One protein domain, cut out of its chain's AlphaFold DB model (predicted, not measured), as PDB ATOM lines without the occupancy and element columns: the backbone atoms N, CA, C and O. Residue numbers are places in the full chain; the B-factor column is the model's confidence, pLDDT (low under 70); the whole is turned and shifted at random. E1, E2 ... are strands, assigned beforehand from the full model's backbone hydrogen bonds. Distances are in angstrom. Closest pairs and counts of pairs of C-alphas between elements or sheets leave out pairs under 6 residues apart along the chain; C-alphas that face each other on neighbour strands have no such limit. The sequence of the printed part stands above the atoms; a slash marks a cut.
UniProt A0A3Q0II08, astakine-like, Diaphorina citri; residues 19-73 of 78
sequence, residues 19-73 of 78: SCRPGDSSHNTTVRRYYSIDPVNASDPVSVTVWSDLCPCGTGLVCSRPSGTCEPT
ATOM      1  N   SER A  19     192.649 320.783 352.602       93.56
ATOM      2  CA  SER A  19     191.371 320.238 353.051       93.56
ATOM      3  C   SER A  19     191.597 319.097 354.036       93.56
ATOM      4  O   SER A  19     192.350 318.162 353.767       93.56
ATOM      5  N   CYS A  20     190.904 319.155 355.165       91.81
ATOM      6  CA  CYS A  20     190.955 318.162 356.226       91.81
ATOM      7  C   CYS A  20     189.533 317.769 356.640       91.81
ATOM      8  O   CYS A  20     188.563 318.471 356.352       91.81
ATOM      9  N   ARG A  21     189.390 316.639 357.337       89.06
ATOM     10  CA  ARG A  21     188.090 316.155 357.808       89.06
ATOM     11  C   ARG A  21     187.981 316.310 359.332       89.06
ATOM     12  O   ARG A  21     188.622 315.558 360.069       89.06
ATOM     13  N   PRO A  22     187.180 317.267 359.844       83.62
ATOM     14  CA  PRO A  22     187.040 317.459 361.280       83.62
ATOM     15  C   PRO A  22     186.385 316.234 361.921       83.62
ATOM     16  O   PRO A  22     185.295 315.828 361.526       83.62
ATOM     17  N   GLY A  23     187.044 315.655 362.924       76.00
ATOM     18  CA  GLY A  23     186.550 314.449 363.589       76.00
ATOM     19  C   GLY A  23     186.805 313.150 362.823       76.00
ATOM     20  O   GLY A  23     186.213 312.138 363.190       76.00
ATOM     21  N   ASP A  24     187.669 313.153 361.797       76.88
ATOM     22  CA  ASP A  24     188.186 311.897 361.252       76.88
ATOM     23  C   ASP A  24     188.919 311.135 362.360       76.88
ATOM     24  O   ASP A  24     189.862 311.638 362.983       76.88
ATOM     25  N   SER A  25     188.412 309.946 362.671       74.19
ATOM     26  CA  SER A  25     188.935 309.115 363.743       74.19
ATOM     27  C   SER A  25     190.023 308.222 363.180       74.19
ATOM     28  O   SER A  25     189.775 307.417 362.276       74.19
ATOM     29  N   SER A  26     191.212 308.311 363.763       81.38
ATOM     30  CA  SER A  26     192.203 307.283 363.531       81.38
ATOM     31  C   SER A  26     191.756 305.965 364.163       81.38
ATOM     32  O   SER A  26     191.046 305.932 365.171       81.38
ATOM     33  N   HIS A  27     192.178 304.863 363.563       80.56
ATOM     34  CA  HIS A  27     192.054 303.539 364.150       80.56
ATOM     35  C   HIS A  27     193.439 302.911 364.256       80.56
ATOM     36  O   HIS A  27     194.342 303.205 363.476       80.56
ATOM     37  N   ASN A  28     193.628 302.060 365.260       79.81
ATOM     38  CA  ASN A  28     194.853 301.284 365.369       79.81
ATOM     39  C   ASN A  28     194.708 300.032 364.512       79.81
ATOM     40  O   ASN A  28     193.730 299.296 364.641       79.81
ATOM     41  N   THR A  29     195.693 299.787 363.660       73.88
ATOM     42  CA  THR A  29     195.800 298.552 362.890       73.88
ATOM     43  C   THR A  29     197.166 297.929 363.114       73.88
ATOM     44  O   THR A  29     198.159 298.624 363.322       73.88
ATOM     45  N   THR A  30     197.229 296.607 363.101       74.19
ATOM     46  CA  THR A  30     198.484 295.881 363.249       74.19
ATOM     47  C   THR A  30     199.026 295.567 361.864       74.19
ATOM     48  O   THR A  30     198.437 294.773 361.130       74.19
ATOM     49  N   VAL A  31     200.158 296.171 361.507       69.88
ATOM     50  CA  VAL A  31     200.861 295.860 360.258       69.88
ATOM     51  C   VAL A  31     202.069 294.985 360.549       69.88
ATOM     52  O   VAL A  31     202.829 295.224 361.490       69.88
ATOM     53  N   ARG A  32     202.277 293.960 359.722       62.09
ATOM     54  CA  ARG A  32     203.556 293.251 359.697       62.09
ATOM     55  C   ARG A  32     204.545 294.106 358.919       62.09
ATOM     56  O   ARG A  32     204.336 294.391 357.741       62.09
ATOM     57  N   ARG A  33     205.611 294.537 359.588       57.66
ATOM     58  CA  ARG A  33     206.745 295.182 358.930       57.66
ATOM     59  C   ARG A  33     207.505 294.105 358.158       57.66
ATOM     60  O   ARG A  33     208.257 293.327 358.735       57.66
ATOM     61  N   TYR A  34     207.299 294.051 356.849       56.47
ATOM     62  CA  TYR A  34     208.182 293.303 355.958       56.47
ATOM     63  C   TYR A  34     209.409 294.179 355.683       56.47
ATOM     64  O   TYR A  34     209.493 294.838 354.653       56.47
ATOM     65  N   TYR A  35     210.330 294.270 356.651       50.59
ATOM     66  CA  TYR A  35     211.584 295.014 356.465       50.59
ATOM     67  C   TYR A  35     212.593 294.293 355.566       50.59
ATOM     68  O   TYR A  35     213.613 294.876 355.207       50.59
ATOM     69  N   SER A  36     212.321 293.055 355.157       45.84
ATOM     70  CA  SER A  36     213.130 292.360 354.168       45.84
ATOM     71  C   SER A  36     212.257 291.513 353.246       45.84
ATOM     72  O   SER A  36     211.152 291.098 353.591       45.84
ATOM     73  N   ILE A  37     212.798 291.246 352.061       53.78
ATOM     74  CA  ILE A  37     212.267 290.330 351.040       53.78
ATOM     75  C   ILE A  37     212.319 288.867 351.549       53.78
ATOM     76  O   ILE A  37     211.886 287.944 350.868       53.78
ATOM     77  N   ASP A  38     212.843 288.651 352.760       50.41
ATOM     78  CA  ASP A  38     213.126 287.347 353.335       50.41
ATOM     79  C   ASP A  38     212.040 286.966 354.363       50.41
ATOM     80  O   ASP A  38     211.985 287.546 355.455       50.41
ATOM     81  N   PRO A  39     211.153 285.999 354.061       55.03
ATOM     82  CA  PRO A  39     210.002 285.661 354.903       55.03
ATOM     83  C   PRO A  39     210.376 285.088 356.280       55.03
ATOM     84  O   PRO A  39     209.515 284.992 357.154       55.03
ATOM     85  N   VAL A  40     211.648 284.740 356.499       57.50
ATOM     86  CA  VAL A  40     212.179 284.244 357.782       57.50
ATOM     87  C   VAL A  40     212.404 285.382 358.793       57.50
ATOM     88  O   VAL A  40     212.352 285.145 359.996       57.50
ATOM     89  N   ASN A  41     212.568 286.627 358.323       51.66
ATOM     90  CA  ASN A  41     212.801 287.827 359.140       51.66
ATOM     91  C   ASN A  41     211.608 288.800 359.111       51.66
ATOM     92  O   ASN A  41     211.777 290.017 359.245       51.66
ATOM     93  N   ALA A  42     210.388 288.282 358.926       55.47
ATOM     94  CA  ALA A  42     209.184 289.082 359.106       55.47
ATOM     95  C   ALA A  42     209.182 289.628 360.541       55.47
ATOM     96  O   ALA A  42     209.038 288.873 361.501       55.47
ATOM     97  N   SER A  43     209.404 290.935 360.672       60.94
ATOM     98  CA  SER A  43     209.527 291.601 361.965       60.94
ATOM     99  C   SER A  43     208.223 291.475 362.746       60.94
ATOM    100  O   SER A  43     207.150 291.312 362.148       60.94
ATOM    101  N   ASP A  44     208.314 291.593 364.071       65.38
ATOM    102  CA  ASP A  44     207.145 291.566 364.942       65.38
ATOM    103  C   ASP A  44     206.050 292.525 364.447       65.38
ATOM    104  O   ASP A  44     206.345 293.611 363.924       65.38
ATOM    105  N   PRO A  45     204.771 292.133 364.578       66.44
ATOM    106  CA  PRO A  45     203.658 293.000 364.238       66.44
ATOM    107  C   PRO A  45     203.762 294.327 364.997       66.44
ATOM    108  O   PRO A  45     203.860 294.345 366.222       66.44
ATOM    109  N   VAL A  46     203.695 295.446 364.273       71.81
ATOM    110  CA  VAL A  46     203.685 296.785 364.869       71.81
ATOM    111  C   VAL A  46     202.290 297.373 364.739       71.81
ATOM    112  O   VAL A  46     201.710 297.412 363.652       71.81
ATOM    113  N   SER A  47     201.749 297.843 365.858       75.00
ATOM    114  CA  SER A  47     200.528 298.644 365.867       75.00
ATOM    115  C   SER A  47     200.831 300.024 365.295       75.00
ATOM    116  O   SER A  47     201.685 300.742 365.816       75.00
ATOM    117  N   VAL A  48     200.137 300.394 364.226       76.62
ATOM    118  CA  VAL A  48     200.221 301.711 363.595       76.62
ATOM    119  C   VAL A  48     198.861 302.388 363.635       76.62
ATOM    120  O   VAL A  48     197.814 301.749 363.511       76.62
ATOM    121  N   THR A  49     198.886 303.700 363.817       80.88
ATOM    122  CA  THR A  49     197.697 304.541 363.748       80.88
ATOM    123  C   THR A  49     197.454 304.903 362.289       80.88
ATOM    124  O   THR A  49     198.347 305.412 361.612       80.88
ATOM    125  N   VAL A  50     196.258 304.601 361.801       82.94
ATOM    126  CA  VAL A  50     195.837 304.820 360.415       82.94
ATOM    127  C   VAL A  50     194.607 305.705 360.384       82.94
ATOM    128  O   VAL A  50     193.738 305.625 361.254       82.94
ATOM    129  N   TRP A  51     194.546 306.549 359.362       82.81
ATOM    130  CA  TRP A  51     193.409 307.409 359.067       82.81
ATOM    131  C   TRP A  51     192.672 306.854 357.854       82.81
ATOM    132  O   TRP A  51     193.292 306.254 356.976       82.81
ATOM    133  N   SER A  52     191.346 306.986 357.852       74.94
ATOM    134  CA  SER A  52     190.499 306.292 356.876       74.94
ATOM    135  C   SER A  52     190.488 306.986 355.517       74.94
ATOM    136  O   SER A  52     190.484 306.299 354.501       74.94
ATOM    137  N   ASP A  53     190.515 308.323 355.508       77.69
ATOM    138  CA  ASP A  53     190.438 309.118 354.277       77.69
ATOM    139  C   ASP A  53     191.638 310.050 354.107       77.69
ATOM    140  O   ASP A  53     192.278 310.046 353.056       77.69
ATOM    141  N   LEU A  54     191.949 310.858 355.125       85.12
ATOM    142  CA  LEU A  54     192.976 311.894 355.039       85.12
ATOM    143  C   LEU A  54     193.961 311.779 356.195       85.12
ATOM    144  O   LEU A  54     193.580 311.556 357.342       85.12
ATOM    145  N   CYS A  55     195.243 311.986 355.902       88.25
ATOM    146  CA  CYS A  55     196.246 312.148 356.946       88.25
ATOM    147  C   CYS A  55     195.905 313.338 357.860       88.25
ATOM    148  O   CYS A  55     195.212 314.270 357.450       88.25
ATOM    149  N   PRO A  56     196.394 313.342 359.109       90.38
ATOM    150  CA  PRO A  56     196.172 314.459 360.012       90.38
ATOM    151  C   PRO A  56     196.886 315.719 359.506       90.38
ATOM    152  O   PRO A  56     197.856 315.651 358.743       90.38
ATOM    153  N   CYS A  57     196.438 316.874 359.998       92.44
ATOM    154  CA  CYS A  57     197.179 318.119 359.849       92.44
ATOM    155  C   CYS A  57     198.578 317.994 360.462       92.44
ATOM    156  O   CYS A  57     198.756 317.356 361.504       92.44
ATOM    157  N   GLY A  58     199.561 318.596 359.794       92.56
ATOM    158  CA  GLY A  58     200.956 318.644 360.213       92.56
ATOM    159  C   GLY A  58     201.159 319.248 361.603       92.56
ATOM    160  O   GLY A  58     200.261 319.834 362.210       92.56
ATOM    161  N   THR A  59     202.373 319.112 362.128       91.81
ATOM    162  CA  THR A  59     202.736 319.649 363.445       91.81
ATOM    163  C   THR A  59     202.420 321.143 363.555       91.81
ATOM    164  O   THR A  59     202.830 321.935 362.713       91.81
ATOM    165  N   GLY A  60     201.711 321.532 364.621       91.81
ATOM    166  CA  GLY A  60     201.320 322.927 364.859       91.81
ATOM    167  C   GLY A  60     200.081 323.386 364.084       91.81
ATOM    168  O   GLY A  60     199.741 324.567 364.150       91.81
ATOM    169  N   LEU A  61     199.408 322.472 363.381       93.56
ATOM    170  CA  LEU A  61     198.149 322.721 362.693       93.56
ATOM    171  C   LEU A  61     197.013 321.910 363.331       93.56
ATOM    172  O   LEU A  61     197.213 320.814 363.856       93.56
ATOM    173  N   VAL A  62     195.796 322.433 363.239       92.69
ATOM    174  CA  VAL A  62     194.559 321.775 363.655       92.69
ATOM    175  C   VAL A  62     193.551 321.831 362.514       92.69
ATOM    176  O   VAL A  62     193.463 322.823 361.794       92.69
ATOM    177  N   CYS A  63     192.779 320.758 362.343       91.81
ATOM    178  CA  CYS A  63     191.693 320.762 361.377       91.81
ATOM    179  C   CYS A  63     190.553 321.648 361.890       91.81
ATOM    180  O   CYS A  63     189.857 321.298 362.851       91.81
ATOM    181  N   SER A  64     190.385 322.808 361.266       92.69
ATOM    182  CA  SER A  64     189.399 323.805 361.657       92.69
ATOM    183  C   SER A  64     188.000 323.346 361.258       92.69
ATOM    184  O   SER A  64     187.713 323.097 360.088       92.69
ATOM    185  N   ARG A  65     187.103 323.203 362.243       89.81
ATOM    186  CA  ARG A  65     185.711 322.777 362.002       89.81
ATOM    187  C   ARG A  65     184.944 323.719 361.061       89.81
ATOM    188  O   ARG A  65     184.204 323.193 360.237       89.81
ATOM    189  N   PRO A  66     185.080 325.059 361.164       91.06
ATOM    190  CA  PRO A  66     184.379 325.986 360.280       91.06
ATOM    191  C   PRO A  66     184.845 325.940 358.823       91.06
ATOM    192  O   PRO A  66     184.007 325.985 357.930       91.06
ATOM    193  N   SER A  67     186.158 325.876 358.576       92.12
ATOM    194  CA  SER A  67     186.711 325.965 357.217       92.12
ATOM    195  C   SER A  67     186.932 324.603 356.560       92.12
ATOM    196  O   SER A  67     187.019 324.526 355.339       92.12
ATOM    197  N   GLY A  68     187.028 323.525 357.346       92.25
ATOM    198  CA  GLY A  68     187.417 322.210 356.836       92.25
ATOM    199  C   GLY A  68     188.851 322.192 356.306       92.25
ATOM    200  O   GLY A  68     189.161 321.403 355.416       92.25
ATOM    201  N   THR A  69     189.717 323.074 356.815       94.56
ATOM    202  CA  THR A  69     191.125 323.164 356.406       94.56
ATOM    203  C   THR A  69     192.070 323.133 357.599       94.56
ATOM    204  O   THR A  69     191.679 323.407 358.740       94.56
ATOM    205  N   CYS A  70     193.320 322.752 357.352       94.56
ATOM    206  CA  CYS A  70     194.361 322.794 358.368       94.56
ATOM    207  C   CYS A  70     194.788 324.240 358.642       94.56
ATOM    208  O   CYS A  70     195.344 324.919 357.775       94.56
ATOM    209  N   GLU A  71     194.570 324.697 359.869       95.12
ATOM    210  CA  GLU A  71     194.887 326.050 360.327       95.12
ATOM    211  C   GLU A  71     195.903 325.997 361.473       95.12
ATOM    212  O   GLU A  71     195.946 324.999 362.194       95.12
ATOM    213  N   PRO A  72     196.726 327.039 361.682       94.25
ATOM    214  CA  PRO A  72     197.623 327.103 362.829       94.25
ATOM    215  C   PRO A  72     196.865 326.906 364.139       94.25
ATOM    216  O   PRO A  72     195.822 327.524 364.360       94.25
ATOM    217  N   THR A  73     197.404 326.075 365.032       86.81
ATOM    218  CA  THR A  73     196.874 325.960 366.389       86.81
ATOM    219  C   THR A  73     197.000 327.331 367.037       86.81
ATOM    220  O   THR A  73     198.109 327.770 367.349       86.81
TER     221      THR A  73
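What this domain is: This is residues 19 to 73 of the 78 residues of the protein "astakine-like" of Diaphorina citri (UniProt A0A3Q0II08). With little regular structure, the domain is a rod with two separate two-strand hairpins: E1 and E2, beyond which the loop of residues 33 to 44 makes one end, and small E3 and E4 near the other. The 55 printed residues hold 18 in four strands, in the order E1, E2, E3, E4, and no named helix; the class is all strand, both sheets antiparallel. The whole is extended, radius of gyration of the C-alphas 16.0 A, spans 50 by 17 by 14 A.

How they stand to each other: E1, residues 27 to 32, and E2, residues 45 to 50, form an antiparallel hairpin at 145 degrees, with N 29 and O 48 2.9 A apart, within hydrogen-bond range. E3, residues 61 to 63, and E4, residues 70 to 72, form another at 137 degrees, with N 62 and O 71 2.8 A apart, within hydrogen-bond range. E1 and E2 are each apart from E3 and E4.

Where its parts are: E1 runs 16.1 A from C-alpha 27 at (192.054, 303.539, 364.150), and E2 14.7 A. E3 spans 6.9 A; E4 spans 7.0 A, ending at C-alpha 72, (197.623, 327.103, 362.829).

The domain as a whole: The farthest C-alphas, of Val 40 and Pro 66, are 50.2 A apart. The printed part has no cut. The link from E1 to E2 is long, 12 residues. Residues 31 to 45 have pLDDT under 70.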